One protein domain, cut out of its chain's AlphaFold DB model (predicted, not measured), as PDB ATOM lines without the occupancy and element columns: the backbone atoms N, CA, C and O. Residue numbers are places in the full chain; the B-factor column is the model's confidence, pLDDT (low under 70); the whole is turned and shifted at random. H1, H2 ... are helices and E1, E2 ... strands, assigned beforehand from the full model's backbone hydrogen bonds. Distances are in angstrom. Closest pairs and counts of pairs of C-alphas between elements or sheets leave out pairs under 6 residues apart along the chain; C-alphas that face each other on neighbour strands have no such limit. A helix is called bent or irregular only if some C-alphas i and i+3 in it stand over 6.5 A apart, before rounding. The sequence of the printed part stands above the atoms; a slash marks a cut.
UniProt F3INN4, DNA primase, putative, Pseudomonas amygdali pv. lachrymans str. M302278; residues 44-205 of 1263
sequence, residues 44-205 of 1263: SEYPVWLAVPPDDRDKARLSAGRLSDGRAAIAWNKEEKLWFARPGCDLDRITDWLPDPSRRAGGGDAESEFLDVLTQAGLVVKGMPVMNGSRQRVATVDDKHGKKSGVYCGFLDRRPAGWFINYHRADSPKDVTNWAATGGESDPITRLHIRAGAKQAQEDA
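This is residues 44 to 205 of the 1263 residues of the protein "DNA primase, putative" of Pseudomonas amygdali pv. lachrymans str. M302278 (UniProt F3INN4). Two lobes lie end to end, with the long helix H4 between them. In one lobe the helix H3 covers one face of the larger sheet, E4 - E5 - E6 - E7; in the other, the small sheet E1 - E3 - E2 has H1 and H2 over one face and H4 over the other, along its edge strand E1. The printed part has 162 residues, with four named helices and seven named strands in the order E1 H1 E2 E3 H2 H3 E4 E5 E6 E7 H4, and both sheets are antiparallel. The class is mixed, helices and strands, with under half of the residues in named elements. The whole is elongated, 60 by 36 by 24 A, and only just compact, close to loose, with a radius of gyration of the C-alphas of 18.0 A.

Find C-alpha 136 at (190.734, 205.578, 141.483), where E4, residues 136 to 140, begins its 12.5 A. E5, residues 150 to 155, runs 17.2 A; E6, 161 to 166, 17.3 A; E7, 177 to 180, 10.5 A. H3, residues 110 to 120, runs 15.1 A. Then find C-alpha 48 at (169.647, 196.673, 151.482), where E1, residues 48 to 50, begins its 6.4 A. E2 is residues 74 to 77, 9.9 A, and E3 82 to 85, 10.3 A. H1, residues 57 to 64, runs 10.7 A, and H2, residues 92 to 97, 10.3 A; H2 is irregular, with C-alphas 93 and 96 8.1 A apart. H4, residues 188 to 205, runs 25.7 A to C-alpha 205 at (180.910, 204.476, 151.074).

E4 to E7 form a meander, each strand the antiparallel neighbour of the one before; look for N 136 and O 152 at 2.8 A, N 153 and O 163 at 2.8 A, and N 179 and O 162 at 2.8 A. H3 is on this sheet in two layers, at a height of 9.0 A over the sheet, over E6; their closest C-alphas, Leu 118 and Phe 164, are 7.3 A apart. H3 and H4 are close but not clearly touching, with C-alphas 112 and 194 7.7 A apart. H4 is on the small sheet, over E1, and the closest C-alphas, Trp 49 and Ala 196, are 5.1 A apart. In that sheet N 50 and O 83 are 2.8 A apart, and N 75 and O 84 2.9 A. E1, H1 and E2 make a split strand-helix-strand unit, two strands of one sheet with a helix between them in the chain and E3 between them in the sheet, its crossover right-handed. H1 and H2, on the face opposite H4, touch at C-alphas 64 and 93, 5.6 A. In H1, H3 and H4 every O i to N i+4 pair is within hydrogen-bond range; in H2 0 of 2 are, and 1 of 3 O i to N i+3 pairs.

Look to Gly 70 and Asp 171 for the two C-alphas farthest apart, 60.3 A. The printed part has no cut; the links H2 to H3 and H3 to E4 are long. The mean pLDDT of the printed part is 78.8, and 32 residues are under 70, among them 101 to 110 and 182 to 188.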
ATOM      1  N   SER A  44     166.824 196.947 158.906       81.56
ATOM      2  CA  SER A  44     167.768 197.976 158.440       81.56
ATOM      3  C   SER A  44     167.169 199.389 158.468       81.56
ATOM      4  O   SER A  44     166.019 199.603 158.086       81.56
ATOM      5  N   GLU A  45     167.975 200.392 158.831       84.25
ATOM      6  CA  GLU A  45     167.620 201.821 158.688       84.25
ATOM      7  C   GLU A  45     167.676 202.319 157.228       84.25
ATOM      8  O   GLU A  45     167.095 203.346 156.882       84.25
ATOM      9  N   TYR A  46     168.397 201.600 156.363       87.94
ATOM     10  CA  TYR A  46     168.689 201.972 154.975       87.94
ATOM     11  C   TYR A  46     168.253 200.850 154.021       87.94
ATOM     12  O   TYR A  46     168.067 199.713 154.472       87.94
ATOM     13  N   PRO A  47     168.093 201.132 152.715       89.62
ATOM     14  CA  PRO A  47     167.904 200.086 151.721       89.62
ATOM     15  C   PRO A  47     169.034 199.050 151.770       89.62
ATOM     16  O   PRO A  47     170.201 199.415 151.932       89.62
ATOM     17  N   VAL A  48     168.678 197.772 151.615       90.69
ATOM     18  CA  VAL A  48     169.647 196.673 151.482       90.69
ATOM     19  C   VAL A  48     169.468 196.024 150.118       90.69
ATOM     20  O   VAL A  48     168.376 195.562 149.797       90.69
ATOM     21  N   TRP A  49     170.516 196.009 149.303       90.62
ATOM     22  CA  TRP A  49     170.478 195.462 147.943       90.62
ATOM     23  C   TRP A  49     170.516 193.935 147.957       90.62
ATOM     24  O   TRP A  49     171.304 193.346 148.686       90.62
ATOM     25  N   LEU A  50     169.662 193.299 147.150       91.94
ATOM     26  CA  LEU A  50     169.383 191.862 147.199       91.94
ATOM     27  C   LEU A  50     169.672 191.156 145.876       91.94
ATOM     28  O   LEU A  50     169.396 191.663 144.784       91.94
ATOM     29  N   ALA A  51     170.138 189.921 146.002       89.81
ATOM     30  CA  ALA A  51     170.483 189.021 144.921       89.81
ATOM     31  C   ALA A  51     169.380 187.976 144.687       89.81
ATOM     32  O   ALA A  51     169.588 186.784 144.871       89.81
ATOM     33  N   VAL A  52     168.185 188.430 144.297       91.81
ATOM     34  CA  VAL A  52     167.028 187.556 144.025       91.81
ATOM     35  C   VAL A  52     167.062 187.045 142.571       91.81
ATOM     36  O   VAL A  52     166.889 187.867 141.659       91.81
ATOM     37  N   PRO A  53     167.234 185.729 142.318       87.81
ATOM     38  CA  PRO A  53     167.203 185.161 140.969       87.81
ATOM     39  C   PRO A  53     165.885 185.434 140.220       87.81
ATOM     40  O   PRO A  53     164.853 185.677 140.853       87.81
ATOM     41  N   PRO A  54     165.869 185.379 138.871       83.00
ATOM     42  CA  PRO A  54     164.666 185.635 138.075       83.00
ATOM     43  C   PRO A  54     163.451 184.781 138.453       83.00
ATOM     44  O   PRO A  54     162.329 185.292 138.408       83.00
ATOM     45  N   ASP A  55     163.690 183.536 138.861       87.50
ATOM     46  CA  ASP A  55     162.667 182.513 139.106       87.50
ATOM     47  C   ASP A  55     162.198 182.473 140.575       87.50
ATOM     48  O   ASP A  55     161.126 181.956 140.886       87.50
ATOM     49  N   ASP A  56     162.960 183.089 141.487       89.75
ATOM     50  CA  ASP A  56     162.659 183.153 142.925       89.75
ATOM     51  C   ASP A  56     161.978 184.465 143.350       89.75
ATOM     52  O   ASP A  56     161.655 184.645 144.524       89.75
ATOM     53  N   ARG A  57     161.717 185.380 142.406       88.06
ATOM     54  CA  ARG A  57     161.132 186.716 142.660       88.06
ATOM     55  C   ARG A  57     159.894 186.682 143.551       88.06
ATOM     56  O   ARG A  57     159.764 187.513 144.450       88.06
ATOM     57  N   ASP A  58     158.991 185.737 143.309       87.06
ATOM     58  CA  ASP A  58     157.743 185.630 144.063       87.06
ATOM     59  C   ASP A  58     157.913 184.904 145.405       87.06
ATOM     60  O   ASP A  58     157.216 185.246 146.360       87.06
ATOM     61  N   LYS A  59     158.915 184.022 145.544       88.12
ATOM     62  CA  LYS A  59     159.320 183.459 146.845       88.12
ATOM     63  C   LYS A  59     159.913 184.548 147.744       88.12
ATOM     64  O   LYS A  59     159.494 184.693 148.890       88.12
ATOM     65  N   ALA A  60     160.809 185.372 147.196       87.19
ATOM     66  CA  ALA A  60     161.416 186.498 147.902       87.19
ATOM     67  C   ALA A  60     160.365 187.531 148.344       87.19
ATOM     68  O   ALA A  60     160.385 187.990 149.486       87.19
ATOM     69  N   ARG A  61     159.393 187.853 147.474       87.69
ATOM     70  CA  ARG A  61     158.235 188.700 147.820       87.69
ATOM     71  C   ARG A  61     157.401 188.108 148.956       87.69
ATOM     72  O   ARG A  61     157.003 188.850 149.850       87.69
ATOM     73  N   LEU A  62     157.121 186.803 148.907       86.38
ATOM     74  CA  LEU A  62     156.307 186.112 149.905       86.38
ATOM     75  C   LEU A  62     156.995 186.098 151.279       86.38
ATOM     76  O   LEU A  62     156.362 186.447 152.271       86.38
ATOM     77  N   SER A  63     158.286 185.754 151.317       86.69
ATOM     78  CA  SER A  63     159.071 185.658 152.555       86.69
ATOM     79  C   SER A  63     159.296 187.025 153.207       86.69
ATOM     80  O   SER A  63     159.033 187.202 154.397       86.69
ATOM     81  N   ALA A  64     159.690 188.033 152.417       83.81
ATOM     82  CA  ALA A  64     159.858 189.403 152.904       83.81
ATOM     83  C   ALA A  64     158.539 190.021 153.407       83.81
ATOM     84  O   ALA A  64     158.532 190.835 154.330       83.81
ATOM     85  N   GLY A  65     157.414 189.656 152.787       87.31
ATOM     86  CA  GLY A  65     156.088 190.126 153.168       87.31
ATOM     87  C   GLY A  65     155.887 191.631 152.948       87.31
ATOM     88  O   GLY A  65     156.146 192.177 151.867       87.31
ATOM     89  N   ARG A  66     155.348 192.308 153.967       86.69
ATOM     90  CA  ARG A  66     154.971 193.729 153.929       86.69
ATOM     91  C   ARG A  66     155.481 194.467 155.165       86.69
ATOM     92  O   ARG A  66     155.549 193.889 156.245       86.69
ATOM     93  N   LEU A  67     155.781 195.753 154.995       85.00
ATOM     94  CA  LEU A  67     156.002 196.692 156.097       85.00
ATOM     95  C   LEU A  67     154.704 196.908 156.895       85.00
ATOM     96  O   LEU A  67     153.601 196.654 156.406       85.00
ATOM     97  N   SER A  68     154.843 197.494 158.084       78.44
ATOM     98  CA  SER A  68     153.737 198.012 158.905       78.44
ATOM     99  C   SER A  68     152.859 199.054 158.192       78.44
ATOM    100  O   SER A  68     151.704 199.236 158.565       78.44
ATOM    101  N   ASP A  69     153.367 199.701 157.139       79.19
ATOM    102  CA  ASP A  69     152.616 200.612 156.260       79.19
ATOM    103  C   ASP A  69     151.860 199.908 155.108       79.19
ATOM    104  O   ASP A  69     151.283 200.559 154.236       79.19
ATOM    105  N   GLY A  70     151.884 198.571 155.070       80.50
ATOM    106  CA  GLY A  70     151.215 197.748 154.064       80.50
ATOM    107  C   GLY A  70     151.932 197.644 152.711       80.50
ATOM    108  O   GLY A  70     151.486 196.871 151.854       80.50
ATOM    109  N   ARG A  71     153.042 198.358 152.479       87.44
ATOM    110  CA  ARG A  71     153.837 198.247 151.240       87.44
ATOM    111  C   ARG A  71     154.659 196.955 151.233       87.44
ATOM    112  O   ARG A  71     155.066 196.459 152.279       87.44
ATOM    113  N   ALA A  72     154.931 196.413 150.044       89.25
ATOM    114  CA  ALA A  72     155.805 195.246 149.890       89.25
ATOM    115  C   ALA A  72     157.222 195.550 150.407       89.25
ATOM    116  O   ALA A  72     157.784 196.605 150.084       89.25
ATOM    117  N   ALA A  73     157.774 194.627 151.201       90.31
ATOM    118  CA  ALA A  73     159.015 194.840 151.941       90.31
ATOM    119  C   ALA A  73     160.268 194.873 151.055       90.31
ATOM    120  O   ALA A  73     161.192 195.640 151.325       90.31
ATOM    121  N   ILE A  74     160.246 194.139 149.938       93.12
ATOM    122  CA  ILE A  74     161.228 194.256 148.856       93.12
ATOM    123  C   ILE A  74     160.621 194.922 147.615       93.12
ATOM    124  O   ILE A  74     159.422 194.814 147.342       93.12
ATOM    125  N   ALA A  75     161.459 195.604 146.839       92.38
ATOM    126  CA  ALA A  75     161.089 196.246 145.583       92.38
ATOM    127  C   ALA A  75     162.187 196.083 144.521       92.38
ATOM    128  O   ALA A  75     163.353 195.869 144.836       92.38
ATOM    129  N   TRP A  76     161.801 196.191 143.250       92.06
ATOM    130  CA  TRP A  76     162.721 196.165 142.112       92.06
ATOM    131  C   TRP A  76     163.121 197.589 141.723       92.06
ATOM    132  O   TRP A  76     162.249 198.427 141.482       92.06
ATOM    133  N   ASN A  77     164.422 197.859 141.617       90.62
ATOM    134  CA  ASN A  77     164.935 199.067 140.982       90.62
ATOM    135  C   ASN A  77     165.165 198.793 139.480       90.62
ATOM    136  O   ASN A  77     165.882 197.866 139.100       90.62
ATOM    137  N   LYS A  78     164.549 199.615 138.619       82.56
ATOM    138  CA  LYS A  78     164.601 199.479 137.153       82.56
ATOM    139  C   LYS A  78     165.939 199.924 136.541       82.56
ATOM    140  O   LYS A  78     166.313 199.405 135.492       82.56
ATOM    141  N   GLU A  79     166.621 200.873 137.171       80.00
ATOM    142  CA  GLU A  79     167.876 201.478 136.712       80.00
ATOM    143  C   GLU A  79     169.048 200.534 137.011       80.00
ATOM    144  O   GLU A  79     169.740 200.089 136.097       80.00
ATOM    145  N   GLU A  80     169.176 200.126 138.276       79.56
ATOM    146  CA  GLU A  80     170.213 199.206 138.774       79.56
ATOM    147  C   GLU A  80     169.981 197.745 138.350       79.56
ATOM    148  O   GLU A  80     170.891 196.913 138.398       79.56
ATOM    149  N   LYS A  81     168.748 197.413 137.936       85.12
ATOM    150  CA  LYS A  81     168.286 196.049 137.612       85.12
ATOM    151  C   LYS A  81     168.571 195.068 138.759       85.12
ATOM    152  O   LYS A  81     169.116 193.982 138.549       85.12
ATOM    153  N   LEU A  82     168.203 195.486 139.970       88.75
ATOM    154  CA  LEU A  82     168.396 194.765 141.226       88.75
ATOM    155  C   LEU A  82     167.147 194.858 142.107       88.75
ATOM    156  O   LEU A  82     166.358 195.800 142.008       88.75
ATOM    157  N   TRP A  83     167.004 193.892 143.011       93.12
ATOM    158  CA  TRP A  83     166.063 193.986 144.123       93.12
ATOM    159  C   TRP A  83     166.693 194.743 145.292       93.12
ATOM    160  O   TRP A  83     167.908 194.723 145.469       93.12
ATOM    161  N   PHE A  84     165.864 195.384 146.108       94.06
ATOM    162  CA  PHE A  84     166.271 195.953 147.388       94.06
ATOM    163  C   PHE A  84     165.181 195.760 148.445       94.06
ATOM    164  O   PHE A  84     163.988 195.883 148.156       94.06
ATOM    165  N   ALA A  85     165.596 195.482 149.676       93.06
ATOM    166  CA  ALA A  85     164.771 195.604 150.866       93.06
ATOM    167  C   ALA A  85     164.597 197.080 151.227       93.06
ATOM    168  O   ALA A  85     165.543 197.869 151.143       93.06
ATOM    169  N   ARG A  86     163.388 197.468 151.630       92.19
ATOM    170  CA  ARG A  86     163.107 198.809 152.157       92.19
ATOM    171  C   ARG A  86     163.631 198.937 153.598       92.19
ATOM    172  O   ARG A  86     163.662 197.932 154.304       92.19
ATOM    173  N   PRO A  87     163.960 200.154 154.068       90.38
ATOM    174  CA  PRO A  87     164.131 200.419 155.496       90.38
ATOM    175  C   PRO A  87     162.962 199.862 156.316       90.38
ATOM    176  O   PRO A  87     161.810 199.984 155.896       90.38
ATOM    177  N   GLY A  88     163.248 199.248 157.461       84.00
ATOM    178  CA  GLY A  88     162.247 198.563 158.284       84.00
ATOM    179  C   GLY A  88     161.823 197.177 157.777       84.00
ATOM    180  O   GLY A  88     160.966 196.554 158.399       84.00
ATOM    181  N   CYS A  89     162.401 196.665 156.683       87.94
ATOM    182  CA  CYS A  89     162.276 195.252 156.328       87.94
ATOM    183  C   CYS A  89     163.010 194.392 157.361       87.94
ATOM    184  O   CYS A  89     164.163 194.665 157.692       87.94
ATOM    185  N   ASP A  90     162.344 193.340 157.826       87.06
ATOM    186  CA  ASP A  90     162.933 192.253 158.605       87.06
ATOM    187  C   ASP A  90     163.962 191.519 157.725       87.06
ATOM    188  O   ASP A  90     163.592 190.938 156.699       87.06
ATOM    189  N   LEU A  91     165.255 191.623 158.059       87.69
ATOM    190  CA  LEU A  91     166.332 191.029 157.262       87.69
ATOM    191  C   LEU A  91     166.407 189.511 157.438       87.69
ATOM    192  O   LEU A  91     166.819 188.820 156.507       87.69
ATOM    193  N   ASP A  92     165.982 188.985 158.589       87.06
ATOM    194  CA  ASP A  92     166.113 187.563 158.911       87.06
ATOM    195  C   ASP A  92     165.245 186.718 157.952       87.06
ATOM    196  O   ASP A  92     165.665 185.656 157.488       87.06
ATOM    197  N   ARG A  93     164.094 187.266 157.526       86.44
ATOM    198  CA  ARG A  93     163.188 186.698 156.499       86.44
ATOM    199  C   ARG A  93     163.722 186.708 155.067       86.44
ATOM    200  O   ARG A  93     163.088 186.117 154.190       86.44
ATOM    201  N   ILE A  94     164.813 187.425 154.800       89.81
ATOM    202  CA  ILE A  94     165.385 187.591 153.454       89.81
ATOM    203  C   ILE A  94     166.868 187.223 153.373       89.81
ATOM    204  O   ILE A  94     167.515 187.525 152.370       89.81
ATOM    205  N   THR A  95     167.384 186.543 154.402       87.88
ATOM    206  CA  THR A  95     168.774 186.080 154.514       87.88
ATOM    207  C   THR A  95     169.258 185.374 153.240       87.88
ATOM    208  O   THR A  95     170.335 185.695 152.739       87.88
ATOM    209  N   ASP A  96     168.420 184.511 152.654       86.06
ATOM    210  CA  ASP A  96     168.700 183.732 151.435       86.06
ATOM    211  C   ASP A  96     169.009 184.586 150.187       86.06
ATOM    212  O   ASP A  96     169.655 184.111 149.252       86.06
ATOM    213  N   TRP A  97     168.566 185.848 150.159       90.50
ATOM    214  CA  TRP A  97     168.773 186.779 149.041       90.50
ATOM    215  C   TRP A  97     169.722 187.933 149.378       90.50
ATOM    216  O   TRP A  97     169.842 188.878 148.592       90.50
ATOM    217  N   LEU A  98     170.413 187.885 150.520       86.81
ATOM    218  CA  LEU A  98     171.478 188.839 150.819       86.81
ATOM    219  C   LEU A  98     172.693 188.620 149.885       86.81
ATOM    220  O   LEU A  98     172.943 187.510 149.399       86.81
ATOM    221  N   PRO A  99     173.464 189.675 149.574       81.50
ATOM    222  CA  PRO A  99     174.663 189.554 148.756       81.50
ATOM    223  C   PRO A  99     175.737 188.780 149.521       81.50
ATOM    224  O   PRO A  99     176.145 189.172 150.611       81.50
ATOM    225  N   ASP A 100     176.197 187.680 148.933       74.31
ATOM    226  CA  ASP A 100     177.132 186.742 149.545       74.31
ATOM    227  C   ASP A 100     178.587 187.180 149.265       74.31
ATOM    228  O   ASP A 100     179.034 187.106 148.116       74.31
ATOM    229  N   PRO A 101     179.349 187.635 150.281       59.50
ATOM    230  CA  PRO A 101     180.714 188.127 150.104       59.50
ATOM    231  C   PRO A 101     181.748 187.003 149.922       59.50
ATOM    232  O   PRO A 101     182.928 187.294 149.695       59.50
ATOM    233  N   SER A 102     181.353 185.729 150.036       57.53
ATOM    234  CA  SER A 102     182.237 184.581 149.801       57.53
ATOM    235  C   SER A 102     182.355 184.222 148.315       57.53
ATOM    236  O   SER A 102     183.400 183.727 147.891       57.53
ATOM    237  N   ARG A 103     181.335 184.539 147.504       62.56
ATOM    238  CA  ARG A 103     181.310 184.235 146.066       62.56
ATOM    239  C   ARG A 103     182.387 184.992 145.293       62.56
ATOM    240  O   ARG A 103     182.697 186.149 145.582       62.56
ATOM    241  N   ARG A 104     182.956 184.332 144.287       55.59
ATOM    242  CA  ARG A 104     183.983 184.860 143.375       55.59
ATOM    243  C   ARG A 104     183.577 184.542 141.949       55.59
ATOM    244  O   ARG A 104     183.030 183.469 141.700       55.59
ATOM    245  N   ALA A 105     183.838 185.454 141.021       51.47
ATOM    246  CA  ALA A 105     183.502 185.222 139.627       51.47
ATOM    247  C   ALA A 105     184.513 184.254 138.997       51.47
ATOM    248  O   ALA A 105     185.580 184.662 138.543       51.47
ATOM    249  N   GLY A 106     184.139 182.974 138.880       45.56
ATOM    250  CA  GLY A 106     184.644 182.169 137.765       45.56
ATOM    251  C   GLY A 106     184.404 182.961 136.473       45.56
ATOM    252  O   GLY A 106     183.313 183.503 136.307       45.56
ATOM    253  N   GLY A 107     185.449 183.143 135.659       52.03
ATOM    254  CA  GLY A 107     185.581 184.290 134.747       52.03
ATOM    255  C   GLY A 107     184.403 184.536 133.792       52.03
ATOM    256  O   GLY A 107     183.788 183.606 133.282       52.03
ATOM    257  N   GLY A 108     184.106 185.813 133.520       54.19
ATOM    258  CA  GLY A 108     183.042 186.216 132.583       54.19
ATOM    259  C   GLY A 108     182.358 187.557 132.872       54.19
ATOM    260  O   GLY A 108     181.436 187.962 132.158       54.19
ATOM    261  N   ASP A 109     182.788 188.245 133.923       63.16
ATOM    262  CA  ASP A 109     182.446 189.628 134.230       63.16
ATOM    263  C   ASP A 109     183.748 190.408 134.421       63.16
ATOM    264  O   ASP A 109     184.576 190.038 135.247       63.16
ATOM    265  N   ALA A 110     183.923 191.469 133.638       69.62
ATOM    266  CA  ALA A 110     185.143 192.257 133.608       69.62
ATOM    267  C   ALA A 110     185.373 193.076 134.880       69.62
ATOM    268  O   ALA A 110     186.515 193.218 135.304       69.62
ATOM    269  N   GLU A 111     184.312 193.599 135.497       75.75
ATOM    270  CA  GLU A 111     184.437 194.346 136.752       75.75
ATOM    271  C   GLU A 111     184.832 193.396 137.893       75.75
ATOM    272  O   GLU A 111     185.680 193.742 138.715       75.75
ATOM    273  N   SER A 112     184.307 192.166 137.884       70.50
ATOM    274  CA  SER A 112     184.680 191.116 138.839       70.50
ATOM    275  C   SER A 112     186.098 190.572 138.600       70.50
ATOM    276  O   SER A 112     186.882 190.475 139.538       70.50
ATOM    277  N   GLU A 113     186.471 190.267 137.353       76.56
ATOM    278  CA  GLU A 113     187.820 189.788 137.008       76.56
ATOM    279  C   GLU A 113     188.884 190.853 137.341       76.56
ATOM    280  O   GLU A 113     189.926 190.542 137.922       76.56
ATOM    281  N   PHE A 114     188.595 192.132 137.075       85.69
ATOM    282  CA  PHE A 114     189.460 193.236 137.485       85.69
ATOM    283  C   PHE A 114     189.511 193.388 139.012       85.69
ATOM    284  O   PHE A 114     190.583 193.664 139.546       85.69
ATOM    285  N   LEU A 115     188.407 193.171 139.741       83.12
ATOM    286  CA  LEU A 115     188.393 193.193 141.211       83.12
ATOM    287  C   LEU A 115     189.336 192.143 141.808       83.12
ATOM    288  O   LEU A 115     190.122 192.469 142.703       83.12
ATOM    289  N   ASP A 116     189.279 190.909 141.307       76.00
ATOM    290  CA  ASP A 116     190.131 189.816 141.778       76.00
ATOM    291  C   ASP A 116     191.611 190.096 141.463       76.00
ATOM    292  O   ASP A 116     192.458 189.987 142.354       76.00
ATOM    293  N   VAL A 117     191.932 190.583 140.258       83.12
ATOM    294  CA  VAL A 117     193.306 190.961 139.861       83.12
ATOM    295  C   VAL A 117     193.852 192.139 140.684       83.12
ATOM    296  O   VAL A 117     194.997 192.099 141.142       83.12
ATOM    297  N   LEU A 118     193.039 193.167 140.948       87.56
ATOM    298  CA  LEU A 118     193.405 194.281 141.831       87.56
ATOM    299  C   LEU A 118     193.677 193.791 143.261       87.56
ATOM    300  O   LEU A 118     194.664 194.189 143.884       87.56
ATOM    301  N   THR A 119     192.832 192.891 143.765       81.88
ATOM    302  CA  THR A 119     192.970 192.312 145.107       81.88
ATOM    303  C   THR A 119     194.224 191.437 145.205       81.88
ATOM    304  O   THR A 119     194.972 191.547 146.177       81.88
ATOM    305  N   GLN A 120     194.525 190.640 144.173       80.12
ATOM    306  CA  GLN A 120     195.738 189.819 144.073       80.12
ATOM    307  C   GLN A 120     197.020 190.673 144.038       80.12
ATOM    308  O   GLN A 120     198.017 190.326 144.672       80.12
ATOM    309  N   ALA A 121     196.981 191.840 143.385       82.50
ATOM    310  CA  ALA A 121     198.050 192.843 143.421       82.50
ATOM    311  C   ALA A 121     198.192 193.576 144.778       82.50
ATOM    312  O   ALA A 121     199.091 194.408 144.965       82.50
ATOM    313  N   GLY A 122     197.317 193.277 145.742       83.81
ATOM    314  CA  GLY A 122     197.315 193.860 147.077       83.81
ATOM    315  C   GLY A 122     196.614 195.216 147.172       83.81
ATOM    316  O   GLY A 122     196.880 195.944 148.127       83.81
ATOM    317  N   LEU A 123     195.746 195.587 146.222       88.12
ATOM    318  CA  LEU A 123     194.905 196.787 146.311       88.12
ATOM    319  C   LEU A 123     193.590 196.459 147.037       88.12
ATOM    320  O   LEU A 123     192.862 195.545 146.666       88.12
ATOM    321  N   VAL A 124     193.250 197.252 148.054       83.88
ATOM    322  CA  VAL A 124     192.041 197.080 148.874       83.88
ATOM    323  C   VAL A 124     190.907 197.919 148.285       83.88
ATOM    324  O   VAL A 124     190.694 199.082 148.650       83.88
ATOM    325  N   VAL A 125     190.188 197.328 147.332       81.25
ATOM    326  CA  VAL A 125     188.986 197.908 146.716       81.25
ATOM    327  C   VAL A 125     187.762 197.607 147.597       81.25
ATOM    328  O   VAL A 125     187.626 196.508 148.127       81.25
ATOM    329  N   LYS A 126     186.870 198.589 147.786       72.75
ATOM    330  CA  LYS A 126     185.576 198.399 148.467       72.75
ATOM    331  C   LYS A 126     184.464 198.324 147.418       72.75
ATOM    332  O   LYS A 126     184.203 199.332 146.766       72.75
ATOM    333  N   GLY A 127     183.807 197.171 147.297       70.62
ATOM    334  CA  GLY A 127     182.852 196.909 146.215       70.62
ATOM    335  C   GLY A 127     183.551 196.700 144.866       70.62
ATOM    336  O   GLY A 127     184.755 196.460 144.820       70.62
ATOM    337  N   MET A 128     182.794 196.798 143.773       73.31
ATOM    338  CA  MET A 128     183.330 196.643 142.414       73.31
ATOM    339  C   MET A 128     184.219 197.826 141.999       73.31
ATOM    340  O   MET A 128     183.996 198.959 142.446       73.31
ATOM    341  N   PRO A 129     185.236 197.591 141.152       80.50
ATOM    342  CA  PRO A 129     186.120 198.635 140.676       80.50
ATOM    343  C   PRO A 129     185.390 199.565 139.707       80.50
ATOM    344  O   PRO A 129     184.653 199.127 138.833       80.50
ATOM    345  N   VAL A 130     185.625 200.871 139.820       81.31
ATOM    346  CA  VAL A 130     184.984 201.855 138.936       81.31
ATOM    347  C   VAL A 130     185.693 201.857 137.577       81.31
ATOM    348  O   VAL A 130     186.772 202.437 137.435       81.31
ATOM    349  N   MET A 131     185.086 201.214 136.577       77.56
ATOM    350  CA  MET A 131     185.670 200.993 135.245       77.56
ATOM    351  C   MET A 131     185.229 202.016 134.173       77.56
ATOM    352  O   MET A 131     184.967 201.672 133.020       77.56
ATOM    353  N   ASN A 132     185.149 203.296 134.546       73.00
ATOM    354  CA  ASN A 132     184.685 204.396 133.683       73.00
ATOM    355  C   ASN A 132     185.819 205.282 133.112       73.00
ATOM    356  O   ASN A 132     185.610 206.469 132.864       73.00
ATOM    357  N   GLY A 133     187.046 204.765 133.013       65.31
ATOM    358  CA  GLY A 133     188.234 205.522 132.602       65.31
ATOM    359  C   GLY A 133     188.761 206.537 133.631       65.31
ATOM    360  O   GLY A 133     189.736 207.240 133.359       65.31
ATOM    361  N   SER A 134     188.160 206.630 134.826       70.06
ATOM    362  CA  SER A 134     188.633 207.518 135.898       70.06
ATOM    363  C   SER A 134     189.619 206.818 136.833       70.06
ATOM    364  O   SER A 134     189.339 205.742 137.362       70.06
ATOM    365  N   ARG A 135     190.749 207.477 137.124       81.88
ATOM    366  CA  ARG A 135     191.762 206.972 138.067       81.88
ATOM    367  C   ARG A 135     191.235 206.966 139.502       81.88
ATOM    368  O   ARG A 135     191.007 208.025 140.088       81.88
ATOM    369  N   GLN A 136     191.133 205.786 140.095       84.62
ATOM    370  CA  GLN A 136     190.734 205.578 141.483       84.62
ATOM    371  C   GLN A 136     191.957 205.446 142.391       84.62
ATOM    372  O   GLN A 136     192.957 204.834 142.020       84.62
ATOM    373  N   ARG A 137     191.873 205.998 143.609       87.19
ATOM    374  CA  ARG A 137     192.873 205.800 144.673       87.19
ATOM    375  C   ARG A 137     192.306 204.952 145.803       87.19
ATOM    376  O   ARG A 137     191.318 205.335 146.441       87.19
ATOM    377  N   VAL A 138     192.983 203.850 146.090       88.38
ATOM    378  CA  VAL A 138     192.635 202.854 147.110       88.38
ATOM    379  C   VAL A 138     193.802 202.637 148.070       88.38
ATOM    380  O   VAL A 138     194.934 203.023 147.779       88.38
ATOM    381  N   ALA A 139     193.510 202.069 149.238       87.19
ATOM    382  CA  ALA A 139     194.554 201.562 150.121       87.19
ATOM    383  C   ALA A 139     195.181 200.302 149.509       87.19
ATOM    384  O   ALA A 139     194.568 199.654 148.658       87.19
ATOM    385  N   THR A 140     196.377 199.942 149.949       87.06
ATOM    386  CA  THR A 140     196.958 198.611 149.718       87.06
ATOM    387  C   THR A 140     196.912 197.778 150.998       87.06
ATOM    388  O   THR A 140     196.692 198.312 152.083       87.06
ATOM    389  N   VAL A 141     197.148 196.470 150.904       85.25
ATOM    390  CA  VAL A 141     197.352 195.615 152.091       85.25
ATOM    391  C   VAL A 141     198.576 196.059 152.907       85.25
ATOM    392  O   VAL A 141     198.624 195.879 154.120       85.25
ATOM    393  N   ASP A 142     199.526 196.714 152.237       81.62
ATOM    394  CA  ASP A 142     200.768 197.254 152.789       81.62
ATOM    395  C   ASP A 142     200.583 198.678 153.400       81.62
ATOM    396  O   ASP A 142     201.500 199.245 154.006       81.62
ATOM    397  N   ASP A 143     199.396 199.298 153.265       79.94
ATOM    398  CA  ASP A 143     199.131 200.669 153.719       79.94
ATOM    399  C   ASP A 143     198.807 200.778 155.215       79.94
ATOM    400  O   ASP A 143     197.791 200.306 155.724       79.94
ATOM    401  N   LYS A 144     199.620 201.569 155.920       68.00
ATOM    402  CA  LYS A 144     199.323 201.992 157.293       68.00
ATOM    403  C   LYS A 144     198.142 202.978 157.301       68.00
ATOM    404  O   LYS A 144     198.066 203.862 156.448       68.00
ATOM    405  N   HIS A 145     197.255 202.807 158.287       57.84
ATOM    406  CA  HIS A 145     195.959 203.483 158.476       57.84
ATOM    407  C   HIS A 145     195.791 204.842 157.762       57.84
ATOM    408  O   HIS A 145     196.445 205.830 158.098       57.84
ATOM    409  N   GLY A 146     194.855 204.899 156.808       60.62
ATOM    410  CA  GLY A 146     194.452 206.127 156.110       60.62
ATOM    411  C   GLY A 146     195.286 206.509 154.880       60.62
ATOM    412  O   GLY A 146     194.948 207.490 154.216       60.62
ATOM    413  N   LYS A 147     196.342 205.756 154.538       75.81
ATOM    414  CA  LYS A 147     197.036 205.905 153.249       75.81
ATOM    415  C   LYS A 147     196.226 205.338 152.069       75.81
ATOM    416  O   LYS A 147     195.265 204.591 152.251       75.81
ATOM    417  N   LYS A 148     196.605 205.771 150.860       85.75
ATOM    418  CA  LYS A 148     196.044 205.347 149.566       85.75
ATOM    419  C   LYS A 148     197.135 205.234 148.494       85.75
ATOM    420  O   LYS A 148     197.239 206.069 147.583       85.75
ATOM    421  N   SER A 149     197.982 204.229 148.671       86.94
ATOM    422  CA  SER A 149     199.164 203.925 147.857       86.94
ATOM    423  C   SER A 149     198.862 202.969 146.693       86.94
ATOM    424  O   SER A 149     199.765 202.624 145.938       86.94
ATOM    425  N   GLY A 150     197.597 202.581 146.512       89.00
ATOM    426  CA  GLY A 150     197.101 201.907 145.319       89.00
ATOM    427  C   GLY A 150     196.426 202.894 144.365       89.00
ATOM    428  O   GLY A 150     195.653 203.762 144.789       89.00
ATOM    429  N   VAL A 151     196.694 202.752 143.070       92.06
ATOM    430  CA  VAL A 151     195.970 203.439 141.989       92.06
ATOM    431  C   VAL A 151     195.471 202.397 141.000       92.06
ATOM    432  O   VAL A 151     196.234 201.506 140.644       92.06
ATOM    433  N   TYR A 152     194.240 202.536 140.513       92.81
ATOM    434  CA  TYR A 152     193.771 201.793 139.342       92.81
ATOM    435  C   TYR A 152     192.944 202.667 138.399       92.81
ATOM    436  O   TYR A 152     192.479 203.743 138.773       92.81
ATOM    437  N   CYS A 153     192.754 202.197 137.173       89.00
ATOM    438  CA  CYS A 153     191.855 202.765 136.179       89.00
ATOM    439  C   CYS A 153     191.322 201.620 135.315       89.00
ATOM    440  O   CYS A 153     192.116 200.936 134.674       89.00
ATOM    441  N   GLY A 154     190.010 201.391 135.314       84.69
ATOM    442  CA  GLY A 154     189.371 200.404 134.440       84.69
ATOM    443  C   GLY A 154     188.579 201.070 133.321       84.69
ATOM    444  O   GLY A 154     188.189 202.230 133.446       84.69
ATOM    445  N   PHE A 155     188.327 200.316 132.260       77.19
ATOM    446  CA  PHE A 155     187.646 200.714 131.033       77.19
ATOM    447  C   PHE A 155     186.686 199.593 130.632       77.19
ATOM    448  O   PHE A 155     187.106 198.440 130.540       77.19
ATOM    449  N   LEU A 156     185.411 199.908 130.404       65.50
ATOM    450  CA  LEU A 156     184.401 198.949 129.929       65.50
ATOM    451  C   LEU A 156     184.165 199.005 128.413       65.50
ATOM    452  O   LEU A 156     183.432 198.176 127.876       65.50
ATOM    453  N   ASP A 157     184.751 199.973 127.710       44.75
ATOM    454  CA  ASP A 157     184.518 200.166 126.286       44.75
ATOM    455  C   ASP A 157     185.284 199.162 125.405       44.75
ATOM    456  O   ASP A 157     186.466 198.884 125.590       44.75
ATOM    457  N   ARG A 158     184.589 198.638 124.383       47.84
ATOM    458  CA  ARG A 158     185.076 197.712 123.333       47.84
ATOM    459  C   ARG A 158     185.536 196.334 123.834       47.84
ATOM    460  O   ARG A 158     184.906 195.331 123.511       47.84
ATOM    461  N   ARG A 159     186.639 196.278 124.578       54.78
ATOM    462  CA  ARG A 159     187.155 195.095 125.281       54.78
ATOM    463  C   ARG A 159     187.522 195.565 126.681       54.78
ATOM    464  O   ARG A 159     188.483 196.326 126.792       54.78
ATOM    465  N   PRO A 160     186.791 195.137 127.723       73.31
ATOM    466  CA  PRO A 160     187.069 195.601 129.064       73.31
ATOM    467  C   PRO A 160     188.512 195.333 129.486       73.31
ATOM    468  O   PRO A 160     189.037 194.231 129.320       73.31
ATOM    469  N   ALA A 161     189.152 196.375 129.992       80.31
ATOM    470  CA  ALA A 161     190.569 196.394 130.305       80.31
ATOM    471  C   ALA A 161     190.846 197.389 131.428       80.31
ATOM    472  O   ALA A 161     189.970 198.136 131.862       80.31
ATOM    473  N   GLY A 162     192.072 197.417 131.920       87.88
ATOM    474  CA  GLY A 162     192.441 198.323 132.988       87.88
ATOM    475  C   GLY A 162     193.922 198.296 133.280       87.88
ATOM    476  O   GLY A 162     194.688 197.517 132.720       87.88
ATOM    477  N   TRP A 163     194.326 199.168 134.185       90.75
ATOM    478  CA  TRP A 163     195.679 199.191 134.700       90.75
ATOM    479  C   TRP A 163     195.701 199.608 136.161       90.75
ATOM    480  O   TRP A 163     194.781 200.274 136.649       90.75
ATOM    481  N   PHE A 164     196.759 199.223 136.863       92.81
ATOM    482  CA  PHE A 164     196.961 199.567 138.262       92.81
ATOM    483  C   PHE A 164     198.437 199.715 138.627       92.81
ATOM    484  O   PHE A 164     199.337 199.331 137.883       92.81
ATOM    485  N   ILE A 165     198.666 200.317 139.793       90.94
ATOM    486  CA  ILE A 165     199.969 200.460 140.439       90.94
ATOM    487  C   ILE A 165     199.773 200.228 141.940       90.94
ATOM    488  O   ILE A 165     198.933 200.884 142.565       90.94
ATOM    489  N   ASN A 166     200.574 199.341 142.532       89.44
ATOM    490  CA  ASN A 166     200.785 199.278 143.979       89.44
ATOM    491  C   ASN A 166     202.119 199.980 144.290       89.44
ATOM    492  O   ASN A 166     203.177 199.403 144.062       89.44
ATOM    493  N   TYR A 167     202.094 201.207 144.822       83.44
ATOM    494  CA  TYR A 167     203.320 201.983 145.079       83.44
ATOM    495  C   TYR A 167     204.209 201.438 146.222       83.44
ATOM    496  O   TYR A 167     205.232 202.046 146.518       83.44
ATOM    497  N   HIS A 168     203.851 200.319 146.870       79.50
ATOM    498  CA  HIS A 168     204.757 199.577 147.767       79.50
ATOM    499  C   HIS A 168     205.482 198.417 147.067       79.50
ATOM    500  O   HIS A 168     206.390 197.838 147.652       79.50
ATOM    501  N   ARG A 169     205.063 198.055 145.846       75.94
ATOM    502  CA  ARG A 169     205.556 196.895 145.075       75.94
ATOM    503  C   ARG A 169     206.032 197.266 143.663       75.94
ATOM    504  O   ARG A 169     206.316 196.385 142.863       75.94
ATOM    505  N   ALA A 170     206.064 198.561 143.361       75.38
ATOM    506  CA  ALA A 170     206.517 199.136 142.104       75.38
ATOM    507  C   ALA A 170     207.849 199.860 142.343       75.38
ATOM    508  O   ALA A 170     207.900 200.775 143.168       75.38
ATOM    509  N   ASP A 171     208.899 199.473 141.616       63.22
ATOM    510  CA  ASP A 171     210.236 200.072 141.741       63.22
ATOM    511  C   ASP A 171     210.259 201.552 141.320       63.22
ATOM    512  O   ASP A 171     211.064 202.346 141.814       63.22
ATOM    513  N   SER A 172     209.338 201.964 140.441       58.44
ATOM    514  CA  SER A 172     209.145 203.353 140.042       58.44
ATOM    515  C   SER A 172     207.662 203.756 139.955       58.44
ATOM    516  O   SER A 172     206.776 202.928 139.734       58.44
ATOM    517  N   PRO A 173     207.345 205.066 139.993       55.38
ATOM    518  CA  PRO A 173     205.993 205.566 139.724       55.38
ATOM    519  C   PRO A 173     205.474 205.342 138.289       55.38
ATOM    520  O   PRO A 173     204.389 205.837 137.972       55.38
ATOM    521  N   LYS A 174     206.246 204.675 137.417       61.28
ATOM    522  CA  LYS A 174     205.892 204.341 136.029       61.28
ATOM    523  C   LYS A 174     205.561 202.861 135.819       61.28
ATOM    524  O   LYS A 174     205.084 202.531 134.736       61.28
ATOM    525  N   ASP A 175     205.787 201.996 136.808       75.94
ATOM    526  CA  ASP A 175     205.532 200.559 136.676       75.94
ATOM    527  C   ASP A 175     204.034 200.280 136.800       75.94
ATOM    528  O   ASP A 175     203.466 200.116 137.880       75.94
ATOM    529  N   VAL A 176     203.386 200.326 135.639       83.38
ATOM    530  CA  VAL A 176     201.951 200.154 135.449       83.38
ATOM    531  C   VAL A 176     201.686 198.715 135.027       83.38
ATOM    532  O   VAL A 176     202.051 198.305 133.924       83.38
ATOM    533  N   THR A 177     201.010 197.949 135.881       88.31
ATOM    534  CA  THR A 177     200.510 196.626 135.507       88.31
ATOM    535  C   THR A 177     199.218 196.796 134.718       88.31
ATOM    536  O   THR A 177     198.253 197.373 135.219       88.31
ATOM    537  N   ASN A 178     199.197 196.305 133.480       88.56
ATOM    538  CA  ASN A 178     198.002 196.289 132.636       88.56
ATOM    539  C   ASN A 178     197.267 194.950 132.783       88.56
ATOM    540  O   ASN A 178     197.898 193.907 132.937       88.56
ATOM    541  N   TRP A 179     195.942 194.984 132.683       88.00
ATOM    542  CA  TRP A 179     195.062 193.820 132.641       88.00
ATOM    543  C   TRP A 179     194.020 194.003 131.524       88.00
ATOM    544  O   TRP A 179     193.644 195.126 131.181       88.00
ATOM    545  N   ALA A 180     193.552 192.895 130.957       81.00
ATOM    546  CA  ALA A 180     192.453 192.848 130.001       81.00
ATOM    547  C   ALA A 180     191.590 191.622 130.302       81.00
ATOM    548  O   ALA A 180     192.138 190.583 130.664       81.00
ATOM    549  N   ALA A 181     190.273 191.743 130.135       76.81
ATOM    550  CA  ALA A 181     189.347 190.663 130.449       76.81
ATOM    551  C   ALA A 181     189.630 189.415 129.604       76.81
ATOM    552  O   ALA A 181     189.621 189.462 128.370       76.81
ATOM    553  N   THR A 182     189.852 188.300 130.296       65.69
ATOM    554  CA  THR A 182     190.153 186.986 129.717       65.69
ATOM    555  C   THR A 182     188.920 186.402 129.027       65.69
ATOM    556  O   THR A 182     189.027 185.813 127.952       65.69
ATOM    557  N   GLY A 183     187.739 186.646 129.606       52.69
ATOM    558  CA  GLY A 183     186.451 186.187 129.087       52.69
ATOM    559  C   GLY A 183     186.091 184.752 129.492       52.69
ATOM    560  O   GLY A 183     186.951 183.911 129.732       52.69
ATOM    561  N   GLY A 184     184.788 184.485 129.585       54.94
ATOM    562  CA  GLY A 184     184.214 183.206 130.009       54.94
ATOM    563  C   GLY A 184     182.721 183.348 130.319       54.94
ATOM    564  O   GLY A 184     182.181 184.457 130.275       54.94
ATOM    565  N   GLU A 185     182.052 182.242 130.641       47.06
ATOM    566  CA  GLU A 185     180.702 182.280 131.206       47.06
ATOM    567  C   GLU A 185     180.774 182.221 132.735       47.06
ATOM    568  O   GLU A 185     181.097 181.196 133.334       47.06
ATOM    569  N   SER A 186     180.454 183.352 133.363       55.47
ATOM    570  CA  SER A 186     180.354 183.484 134.817       55.47
ATOM    571  C   SER A 186     178.936 183.154 135.281       55.47
ATOM    572  O   SER A 186     177.971 183.641 134.686       55.47
ATOM    573  N   ASP A 187     178.813 182.370 136.361       68.44
ATOM    574  CA  ASP A 187     177.527 181.976 136.960       68.44
ATOM    575  C   ASP A 187     176.590 183.196 137.132       68.44
ATOM    576  O   ASP A 187     176.921 184.114 137.898       68.44
ATOM    577  N   PRO A 188     175.414 183.220 136.467       68.88
ATOM    578  CA  PRO A 188     174.466 184.328 136.551       68.88
ATOM    579  C   PRO A 188     174.045 184.696 137.979       68.88
ATOM    580  O   PRO A 188     173.791 185.872 138.248       68.88
ATOM    581  N   ILE A 189     174.000 183.727 138.902       77.62
ATOM    582  CA  ILE A 189     173.641 183.955 140.307       77.62
ATOM    583  C   ILE A 189     174.797 184.666 141.023       77.62
ATOM    584  O   ILE A 189     174.603 185.708 141.647       77.62
ATOM    585  N   THR A 190     176.028 184.181 140.873       68.31
ATOM    586  CA  THR A 190     177.237 184.822 141.413       68.31
ATOM    587  C   THR A 190     177.414 186.260 140.922       68.31
ATOM    588  O   THR A 190     177.649 187.148 141.745       68.31
ATOM    589  N   ARG A 191     177.191 186.539 139.629       71.06
ATOM    590  CA  ARG A 191     177.182 187.922 139.098       71.06
ATOM    591  C   ARG A 191     176.158 188.814 139.811       71.06
ATOM    592  O   ARG A 191     176.404 190.003 140.012       71.06
ATOM    593  N   LEU A 192     175.008 188.251 140.188       77.62
ATOM    594  CA  LEU A 192     173.933 188.967 140.869       77.62
ATOM    595  C   LEU A 192     174.290 189.299 142.330       77.62
ATOM    596  O   LEU A 192     174.112 190.451 142.731       77.62
ATOM    597  N   HIS A 193     174.852 188.352 143.098       80.12
ATOM    598  CA  HIS A 193     175.356 188.638 144.455       80.12
ATOM    599  C   HIS A 193     176.492 189.668 144.429       80.12
ATOM    600  O   HIS A 193     176.483 190.589 145.247       80.12
ATOM    601  N   ILE A 194     177.418 189.573 143.465       65.62
ATOM    602  CA  ILE A 194     178.510 190.544 143.333       65.62
ATOM    603  C   ILE A 194     177.960 191.944 143.016       65.62
ATOM    604  O   ILE A 194     178.317 192.895 143.712       65.62
ATOM    605  N   ARG A 195     177.034 192.098 142.054       72.50
ATOM    606  CA  ARG A 195     176.426 193.412 141.757       72.50
ATOM    607  C   ARG A 195     175.662 193.984 142.957       72.50
ATOM    608  O   ARG A 195     175.809 195.169 143.247       72.50
ATOM    609  N   ALA A 196     174.881 193.169 143.667       77.69
ATOM    610  CA  ALA A 196     174.147 193.609 144.856       77.69
ATOM    611  C   ALA A 196     175.095 194.074 145.979       77.69
ATOM    612  O   ALA A 196     174.942 195.180 146.496       77.69
ATOM    613  N   GLY A 197     176.136 193.293 146.294       72.50
ATOM    614  CA  GLY A 197     177.140 193.660 147.302       72.50
ATOM    615  C   GLY A 197     177.972 194.883 146.905       72.50
ATOM    616  O   GLY A 197     178.295 195.724 147.743       72.50
ATOM    617  N   ALA A 198     178.270 195.037 145.615       65.38
ATOM    618  CA  ALA A 198     178.952 196.207 145.076       65.38
ATOM    619  C   ALA A 198     178.116 197.482 145.191       65.38
ATOM    620  O   ALA A 198     178.634 198.518 145.615       65.38
ATOM    621  N   LYS A 199     176.826 197.397 144.850       80.00
ATOM    622  CA  LYS A 199     175.886 198.513 144.960       80.00
ATOM    623  C   LYS A 199     175.722 198.949 146.418       80.00
ATOM    624  O   LYS A 199     175.825 200.140 146.706       80.00
ATOM    625  N   GLN A 200     175.606 197.987 147.336       81.06
ATOM    626  CA  GLN A 200     175.623 198.246 148.777       81.06
ATOM    627  C   GLN A 200     176.903 198.980 149.205       81.06
ATOM    628  O   GLN A 200     176.833 200.067 149.772       81.06
ATOM    629  N   ALA A 201     178.081 198.446 148.868       70.06
ATOM    630  CA  ALA A 201     179.362 199.049 149.238       70.06
ATOM    631  C   ALA A 201     179.564 200.463 148.651       70.06
ATOM    632  O   ALA A 201     180.195 201.310 149.290       70.06
ATOM    633  N   GLN A 202     179.019 200.743 147.460       73.12
ATOM    634  CA  GLN A 202     179.034 202.070 146.839       73.12
ATOM    635  C   GLN A 202     178.206 203.085 147.644       73.12
ATOM    636  O   GLN A 202     178.679 204.201 147.893       73.12
ATOM    637  N   GLU A 203     176.992 202.707 148.052       80.31
ATOM    638  CA  GLU A 203     176.090 203.554 148.839       80.31
ATOM    639  C   GLU A 203     176.587 203.731 150.275       80.31
ATOM    640  O   GLU A 203     176.637 204.855 150.769       80.31
ATOM    641  N   ASP A 204     177.070 202.671 150.917       75.19
ATOM    642  CA  ASP A 204     177.698 202.717 152.240       75.19
ATOM    643  C   ASP A 204     178.902 203.674 152.238       75.19
ATOM    644  O   ASP A 204     178.975 204.606 153.041       75.19
ATOM    645  N   ALA A 205     179.793 203.552 151.247       70.81
ATOM    646  CA  ALA A 205     180.910 204.476 151.074       70.81
ATOM    647  C   ALA A 205     180.467 205.906 150.700       70.81
ATOM    648  O   ALA A 205     181.233 206.854 150.893       70.81
TER     649      ALA A 205